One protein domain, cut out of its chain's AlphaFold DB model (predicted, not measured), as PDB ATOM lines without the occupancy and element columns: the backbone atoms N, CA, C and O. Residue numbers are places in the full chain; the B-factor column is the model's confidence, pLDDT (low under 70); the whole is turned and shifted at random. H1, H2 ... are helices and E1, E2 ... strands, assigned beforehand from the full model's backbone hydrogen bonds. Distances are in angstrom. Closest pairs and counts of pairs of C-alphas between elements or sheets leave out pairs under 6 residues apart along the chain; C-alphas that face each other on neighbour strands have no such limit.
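Overview. This is residues 332 to 391 of the 787 residues of the protein "Ribosomal small subunit Rsm22" of Desulfocurvibacter africanus subsp. africanus str. Walvis Bay (UniProt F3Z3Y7). With little regular structure, this is a small sheet, a hairpin of E1 and E2 with E3 beside E2, grazed by one short helix, H1; a long loop, residues 362 to 386, swings wide round it back to E3. The 60 printed residues run E1, E2, H1, E3, 23 of them in named elements, class mixed; the sheet, E1 E2 E3, is mixed too. It is compact, radius of gyration of the C-alphas 10.7 A, and rounded, 26 by 25 by 20 A.

Arrangement. E1, residues 340 to 346, and E2, residues 349 to 355, are antiparallel at 151 degrees; N 344 and O 351, 2.8 A apart, are within hydrogen-bond range. H1, residues 357 to 361, is on the sheet but only grazes it; the closest C-alphas of E1 and H1 are those of Ala 340 and Glu 357, 5.7 A. In H1 every O i to N i+4 pair is within hydrogen-bond range. E3, residues 387 to 390, is parallel to E2 at 28 degrees, with N 352 and O 387 at 2.8 A; E2, H1, E3 form a strand-helix-strand unit, parallel neighbour strands with a helix between.

Along the chain. E1 spans 19.2 A from C-alpha 340 at (171.161, 135.076, 298.481), E2 19.4 A, H1 6.2 A, and E3 10.1 A to C-alpha 390 at (161.096, 133.253, 300.319).

Size, cuts and confidence. The farthest C-alphas, Pro 364 and Glu 376, are 27.0 A apart. The link H1 to E3 is long. The printed part has no cut, and no printed residue is under 70 in pLDDT.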
ATOM      1  N   GLU A 332     174.338 137.588 295.492       94.50
ATOM      2  CA  GLU A 332     174.225 138.140 296.847       94.50
ATOM      3  C   GLU A 332     173.065 139.143 296.910       94.50
ATOM      4  O   GLU A 332     172.994 140.085 296.118       94.50
ATOM      5  N   LEU A 333     172.152 138.936 297.855       92.44
ATOM      6  CA  LEU A 333     170.955 139.745 298.052       92.44
ATOM      7  C   LEU A 333     171.046 140.408 299.428       92.44
ATOM      8  O   LEU A 333     171.181 139.720 300.435       92.44
ATOM      9  N   THR A 334     170.998 141.740 299.470       85.56
ATOM     10  CA  THR A 334     171.283 142.541 300.672       85.56
ATOM     11  C   THR A 334     170.123 143.472 301.027       85.56
ATOM     12  O   THR A 334     169.335 143.856 300.169       85.56
ATOM     13  N   GLY A 335     170.000 143.832 302.310       81.56
ATOM     14  CA  GLY A 335     169.017 144.817 302.789       81.56
ATOM     15  C   GLY A 335     167.571 144.320 302.946       81.56
ATOM     16  O   GLY A 335     166.722 145.091 303.373       81.56
ATOM     17  N   VAL A 336     167.290 143.046 302.647       82.88
ATOM     18  CA  VAL A 336     165.927 142.471 302.592       82.88
ATOM     19  C   VAL A 336     165.764 141.198 303.441       82.88
ATOM     20  O   VAL A 336     165.013 140.296 303.092       82.88
ATOM     21  N   GLY A 337     166.523 141.069 304.535       84.69
ATOM     22  CA  GLY A 337     166.479 139.922 305.464       84.69
ATOM     23  C   GLY A 337     167.159 138.633 304.972       84.69
ATOM     24  O   GLY A 337     167.675 137.864 305.780       84.69
ATOM     25  N   PHE A 338     167.227 138.419 303.658       88.38
ATOM     26  CA  PHE A 338     167.945 137.306 303.027       88.38
ATOM     27  C   PHE A 338     169.434 137.626 302.787       88.38
ATOM     28  O   PHE A 338     169.888 138.743 303.029       88.38
ATOM     29  N   ARG A 339     170.199 136.624 302.318       89.19
ATOM     30  CA  ARG A 339     171.612 136.766 301.895       89.19
ATOM     31  C   ARG A 339     171.869 136.394 300.436       89.19
ATOM     32  O   ARG A 339     172.821 136.884 299.838       89.19
ATOM     33  N   ALA A 340     171.044 135.522 299.861       95.81
ATOM     34  CA  ALA A 340     171.161 135.076 298.481       95.81
ATOM     35  C   ALA A 340     169.810 135.177 297.766       95.81
ATOM     36  O   ALA A 340     168.752 134.997 298.379       95.81
ATOM     37  N   GLY A 341     169.865 135.465 296.468       95.69
ATOM     38  CA  GLY A 341     168.713 135.566 295.580       95.69
ATOM     39  C   GLY A 341     168.970 134.926 294.216       95.69
ATOM     40  O   GLY A 341     170.115 134.706 293.814       95.69
ATOM     41  N   ARG A 342     167.897 134.623 293.483       95.62
ATOM     42  CA  ARG A 342     167.922 134.115 292.102       95.62
ATOM     43  C   ARG A 342     166.704 134.651 291.349       95.62
ATOM     44  O   ARG A 342     165.575 134.459 291.797       95.62
ATOM     45  N   TYR A 343     166.916 135.315 290.212       96.38
ATOM     46  CA  TYR A 343     165.819 135.837 289.399       96.38
ATOM     47  C   TYR A 343     165.077 134.709 288.682       96.38
ATOM     48  O   TYR A 343     165.673 133.779 288.117       96.38
ATOM     49  N   GLY A 344     163.761 134.870 288.644       96.31
ATOM     50  CA  GLY A 344     162.800 134.087 287.898       96.31
ATOM     51  C   GLY A 344     161.804 134.969 287.136       96.31
ATOM     52  O   GLY A 344     161.685 136.168 287.381       96.31
ATOM     53  N   CYS A 345     161.090 134.355 286.200       96.44
ATOM     54  CA  CYS A 345     160.040 134.953 285.380       96.44
ATOM     55  C   CYS A 345     158.694 134.308 285.735       96.44
ATOM     56  O   CYS A 345     158.606 133.078 285.785       96.44
ATOM     57  N   ALA A 346     157.663 135.116 285.971       95.06
ATOM     58  CA  ALA A 346     156.304 134.677 286.282       95.06
ATOM     59  C   ALA A 346     155.271 135.643 285.674       95.06
ATOM     60  O   ALA A 346     155.632 136.663 285.093       95.06
ATOM     61  N   GLU A 347     153.980 135.341 285.832       93.50
ATOM     62  CA  GLU A 347     152.895 136.202 285.340       93.50
ATOM     63  C   GLU A 347     152.921 137.611 285.943       93.50
ATOM     64  O   GLU A 347     152.778 138.591 285.219       93.50
ATOM     65  N   ALA A 348     153.209 137.715 287.244       91.50
ATOM     66  CA  ALA A 348     153.370 138.982 287.957       91.50
ATOM     67  C   ALA A 348     154.682 139.736 287.626       91.50
ATOM     68  O   ALA A 348     154.991 140.740 288.265       91.50
ATOM     69  N   GLY A 349     155.463 139.264 286.645       94.31
ATOM     70  CA  GLY A 349     156.681 139.911 286.159       94.31
ATOM     71  C   GLY A 349     157.972 139.210 286.592       94.31
ATOM     72  O   GLY A 349     158.097 137.984 286.510       94.31
ATOM     73  N   LEU A 350     158.972 139.997 286.999       95.69
ATOM     74  CA  LEU A 350     160.195 139.459 287.597       95.69
ATOM     75  C   LEU A 350     159.939 139.058 289.052       95.69
ATOM     76  O   LEU A 350     159.286 139.772 289.809       95.69
ATOM     77  N   VAL A 351     160.515 137.926 289.442       95.81
ATOM     78  CA  VAL A 351     160.494 137.404 290.810       95.81
ATOM     79  C   VAL A 351     161.932 137.148 291.246       95.81
ATOM     80  O   VAL A 351     162.744 136.700 290.437       95.81
ATOM     81  N   ILE A 352     162.258 137.381 292.511       95.94
ATOM     82  CA  ILE A 352     163.493 136.902 293.137       95.94
ATOM     83  C   ILE A 352     163.102 135.812 294.131       95.94
ATOM     84  O   ILE A 352     162.463 136.091 295.143       95.94
ATOM     85  N   ALA A 353     163.506 134.572 293.852       95.00
ATOM     86  CA  ALA A 353     163.546 133.534 294.873       95.00
ATOM     87  C   ALA A 353     164.694 133.879 295.831       95.00
ATOM     88  O   ALA A 353     165.834 134.016 295.380       95.00
ATOM     89  N   ALA A 354     164.402 134.059 297.115       94.38
ATOM     90  CA  ALA A 354     165.350 134.535 298.120       94.38
ATOM     91  C   ALA A 354     165.432 133.563 299.303       94.38
ATOM     92  O   ALA A 354     164.413 133.048 299.753       94.38
ATOM     93  N   GLY A 355     166.631 133.281 299.811       92.12
ATOM     94  CA  GLY A 355     166.783 132.257 300.846       92.12
ATOM     95  C   GLY A 355     168.208 131.751 301.014       92.12
ATOM     96  O   GLY A 355     169.171 132.512 300.900       92.12
ATOM     97  N   ASP A 356     168.316 130.456 301.308       90.62
ATOM     98  CA  ASP A 356     169.587 129.749 301.428       90.62
ATOM     99  C   ASP A 356     170.256 129.505 300.061       90.62
ATOM    100  O   ASP A 356     169.609 129.210 299.052       90.62
ATOM    101  N   GLU A 357     171.583 129.613 300.028       92.38
ATOM    102  CA  GLU A 357     172.363 129.533 298.794       92.38
ATOM    103  C   GLU A 357     172.473 128.095 298.243       92.38
ATOM    104  O   GLU A 357     172.617 127.917 297.032       92.38
ATOM    105  N   HIS A 358     172.398 127.061 299.091       90.81
ATOM    106  CA  HIS A 358     172.373 125.660 298.657       90.81
ATOM    107  C   HIS A 358     171.023 125.321 298.010       90.81
ATOM    108  O   HIS A 358     170.992 124.767 296.909       90.81
ATOM    109  N   GLU A 359     169.916 125.746 298.618       90.69
ATOM    110  CA  GLU A 359     168.574 125.584 298.044       90.69
ATOM    111  C   GLU A 359     168.420 126.341 296.714       90.69
ATOM    112  O   GLU A 359     167.955 125.775 295.721       90.69
ATOM    113  N   LEU A 360     168.931 127.574 296.622       92.94
ATOM    114  CA  LEU A 360     168.953 128.337 295.367       92.94
ATOM    115  C   LEU A 360     169.855 127.706 294.285       92.94
ATOM    116  O   LEU A 360     169.615 127.905 293.091       92.94
ATOM    117  N   LYS A 361     170.873 126.916 294.660       91.38
ATOM    118  CA  LYS A 361     171.691 126.116 293.723       91.38
ATOM    119  C   LYS A 361     170.975 124.846 293.243       91.38
ATOM    120  O   LYS A 361     171.274 124.379 292.144       91.38
ATOM    121  N   ARG A 362     170.004 124.320 294.002       90.56
ATOM    122  CA  ARG A 362     169.141 123.190 293.593       90.56
ATOM    123  C   ARG A 362     168.088 123.583 292.541       90.56
ATOM    124  O   ARG A 362     167.502 122.694 291.928       90.56
ATOM    125  N   LEU A 363     167.901 124.881 292.271       91.06
ATOM    126  CA  LEU A 363     167.024 125.425 291.219       91.06
ATOM    127  C   LEU A 363     167.809 126.176 290.115       91.06
ATOM    128  O   LEU A 363     167.666 127.394 289.974       91.06
ATOM    129  N   PRO A 364     168.647 125.491 289.308       92.19
ATOM    130  CA  PRO A 364     169.417 126.120 288.232       92.19
ATOM    131  C   PRO A 364     168.542 126.782 287.150       92.19
ATOM    132  O   PRO A 364     167.327 126.580 287.074       92.19
ATOM    133  N   SER A 365     169.176 127.588 286.289       93.38
ATOM    134  CA  SER A 365     168.496 128.307 285.204       93.38
ATOM    135  C   SER A 365     167.691 127.335 284.331       93.38
ATOM    136  O   SER A 365     168.169 126.265 283.949       93.38
ATOM    137  N   GLY A 366     166.433 127.684 284.062       94.50
ATOM    138  CA  GLY A 366     165.454 126.842 283.382       94.50
ATOM    139  C   GLY A 366     164.567 125.982 284.293       94.50
ATOM    140  O   GLY A 366     163.605 125.411 283.780       94.50
ATOM    141  N   CYS A 367     164.808 125.883 285.604       94.62
ATOM    142  CA  CYS A 367     163.915 125.164 286.527       94.62
ATOM    143  C   CYS A 367     162.613 125.918 286.838       94.62
ATOM    144  O   CYS A 367     162.586 127.147 286.884       94.62
ATOM    145  N   LEU A 368     161.529 125.168 287.044       93.94
ATOM    146  CA  LEU A 368     160.226 125.662 287.482       93.94
ATOM    147  C   LEU A 368     160.088 125.506 288.996       93.94
ATOM    148  O   LEU A 368     160.069 124.386 289.505       93.94
ATOM    149  N   TRP A 369     159.935 126.625 289.694       92.88
ATOM    150  CA  TRP A 369     159.511 126.669 291.090       92.88
ATOM    151  C   TRP A 369     158.028 127.045 291.161       92.88
ATOM    152  O   TRP A 369     157.531 127.828 290.351       92.88
ATOM    153  N   ARG A 370     157.310 126.493 292.136       91.31
ATOM    154  CA  ARG A 370     155.977 126.955 292.527       91.31
ATOM    155  C   ARG A 370     156.047 127.306 294.015       91.31
ATOM    156  O   ARG A 370     156.140 126.370 294.810       91.31
ATOM    157  N   PRO A 371     156.054 128.603 294.377       87.00
ATOM    158  CA  PRO A 371     155.905 129.032 295.764       87.00
ATOM    159  C   PRO A 371     154.622 128.432 296.346       87.00
ATOM    160  O   PRO A 371     153.594 128.405 295.663       87.00
ATOM    161  N   ARG A 372     154.668 127.942 297.585       80.50
ATOM    162  CA  ARG A 372     153.498 127.407 298.304       80.50
ATOM    163  C   ARG A 372     152.583 128.523 298.797       80.50
ATOM    164  O   ARG A 372     151.393 128.298 298.980       80.50
ATOM    165  N   GLN A 373     153.151 129.702 299.028       72.00
ATOM    166  CA  GLN A 373     152.465 130.903 299.486       72.00
ATOM    167  C   GLN A 373     152.950 132.103 298.666       72.00
ATOM    168  O   GLN A 373     154.119 132.178 298.285       72.00
ATOM    169  N   GLN A 374     152.052 133.050 298.411       72.50
ATOM    170  CA  GLN A 374     152.404 134.408 298.005       72.50
ATOM    171  C   GLN A 374     151.885 135.337 299.110       72.50
ATOM    172  O   GLN A 374     150.724 135.187 299.492       72.50
ATOM    173  N   PRO A 375     152.717 136.226 299.679       74.62
ATOM    174  CA  PRO A 375     152.247 137.209 300.648       74.62
ATOM    175  C   PRO A 375     151.312 138.212 299.964       74.62
ATOM    176  O   PRO A 375     151.521 138.552 298.800       74.62
ATOM    177  N   GLU A 376     150.307 138.699 300.693       74.81
ATOM    178  CA  GLU A 376     149.340 139.685 300.183       74.81
ATOM    179  C   GLU A 376     150.031 141.006 299.801       74.81
ATOM    180  O   GLU A 376     149.745 141.579 298.751       74.81
ATOM    181  N   GLU A 377     151.023 141.422 300.595       82.31
ATOM    182  CA  GLU A 377     151.941 142.521 300.282       82.31
ATOM    183  C   GLU A 377     153.363 141.975 300.028       82.31
ATOM    184  O   GLU A 377     154.148 141.793 300.965       82.31
ATOM    185  N   PRO A 378     153.732 141.661 298.770       83.50
ATOM    186  CA  PRO A 378     155.071 141.187 298.446       83.50
ATOM    187  C   PRO A 378     156.118 142.301 298.518       83.50
ATOM    188  O   PRO A 378     155.999 143.335 297.857       83.50
ATOM    189  N   LEU A 379     157.206 142.030 299.244       90.50
ATOM    190  CA  LEU A 379     158.418 142.848 299.221       90.50
ATOM    191  C   LEU A 379     158.986 142.920 297.793       90.50
ATOM    192  O   LEU A 379     158.921 141.947 297.042       90.50
ATOM    193  N   ARG A 380     159.560 144.065 297.412       92.44
ATOM    194  CA  ARG A 380     160.051 144.335 296.051       92.44
ATOM    195  C   ARG A 380     161.500 144.806 296.052       92.44
ATOM    196  O   ARG A 380     161.918 145.551 296.934       92.44
ATOM    197  N   ASP A 381     162.265 144.376 295.052       92.25
ATOM    198  CA  ASP A 381     163.625 144.865 294.820       92.25
ATOM    199  C   ASP A 381     163.613 146.293 294.257       92.25
ATOM    200  O   ASP A 381     163.077 146.547 293.180       92.25
ATOM    201  N   ALA A 382     164.284 147.217 294.945       89.62
ATOM    202  CA  ALA A 382     164.318 148.636 294.591       89.62
ATOM    203  C   ALA A 382     164.996 148.952 293.239       89.62
ATOM    204  O   ALA A 382     164.885 150.075 292.748       89.62
ATOM    205  N   LYS A 383     165.720 147.997 292.636       88.25
ATOM    206  CA  LYS A 383     166.438 148.174 291.362       88.25
ATOM    207  C   LYS A 383     165.646 147.688 290.144       88.25
ATOM    208  O   LYS A 383     165.833 148.226 289.054       88.25
ATOM    209  N   THR A 384     164.826 146.651 290.302       89.50
ATOM    210  CA  THR A 384     164.141 145.952 289.198       89.50
ATOM    211  C   THR A 384     162.627 145.833 289.368       89.50
ATOM    212  O   THR A 384     161.972 145.333 288.456       89.50
ATOM    213  N   ASP A 385     162.084 146.271 290.510       91.56
ATOM    214  CA  ASP A 385     160.693 146.054 290.940       91.56
ATOM    215  C   ASP A 385     160.283 144.562 290.968       91.56
ATOM    216  O   ASP A 385     159.110 144.198 290.880       91.56
ATOM    217  N   ALA A 386     161.267 143.665 291.089       94.19
ATOM    218  CA  ALA A 386     161.024 142.234 291.159       94.19
ATOM    219  C   ALA A 386     160.433 141.841 292.519       94.19
ATOM    220  O   ALA A 386     160.956 142.219 293.570       94.19
ATOM    221  N   ILE A 387     159.377 141.030 292.489       94.88
ATOM    222  CA  ILE A 387     158.705 140.491 293.676       94.88
ATOM    223  C   ILE A 387     159.641 139.506 294.390       94.88
ATOM    224  O   ILE A 387     160.047 138.496 293.815       94.88
ATOM    225  N   ILE A 388     159.995 139.788 295.639       94.44
ATOM    226  CA  ILE A 388     160.877 138.959 296.463       94.44
ATOM    227  C   ILE A 388     160.021 137.943 297.222       94.44
ATOM    228  O   ILE A 388     159.175 138.319 298.032       94.44
ATOM    229  N   LEU A 389     160.257 136.654 296.974       93.06
ATOM    230  CA  LEU A 389     159.562 135.549 297.636       93.06
ATOM    231  C   LEU A 389     160.565 134.651 298.376       93.06
ATOM    232  O   LEU A 389     161.594 134.295 297.789       93.06
ATOM    233  N   PRO A 390     160.276 134.235 299.623       91.50
ATOM    234  CA  PRO A 390     161.096 133.253 300.319       91.50
ATOM    235  C   PRO A 390     161.059 131.915 299.573       91.50
ATOM    236  O   PRO A 390     159.986 131.380 299.307       91.50
ATOM    237  N   LEU A 391     162.228 131.356 299.262       89.81
ATOM    238  CA  LEU A 391     162.350 129.973 298.817       89.81
ATOM    239  C   LEU A 391     162.211 129.056 300.033       89.81
ATOM    240  O   LEU A 391     163.067 129.054 300.920       89.81
TER     241      LEU A 391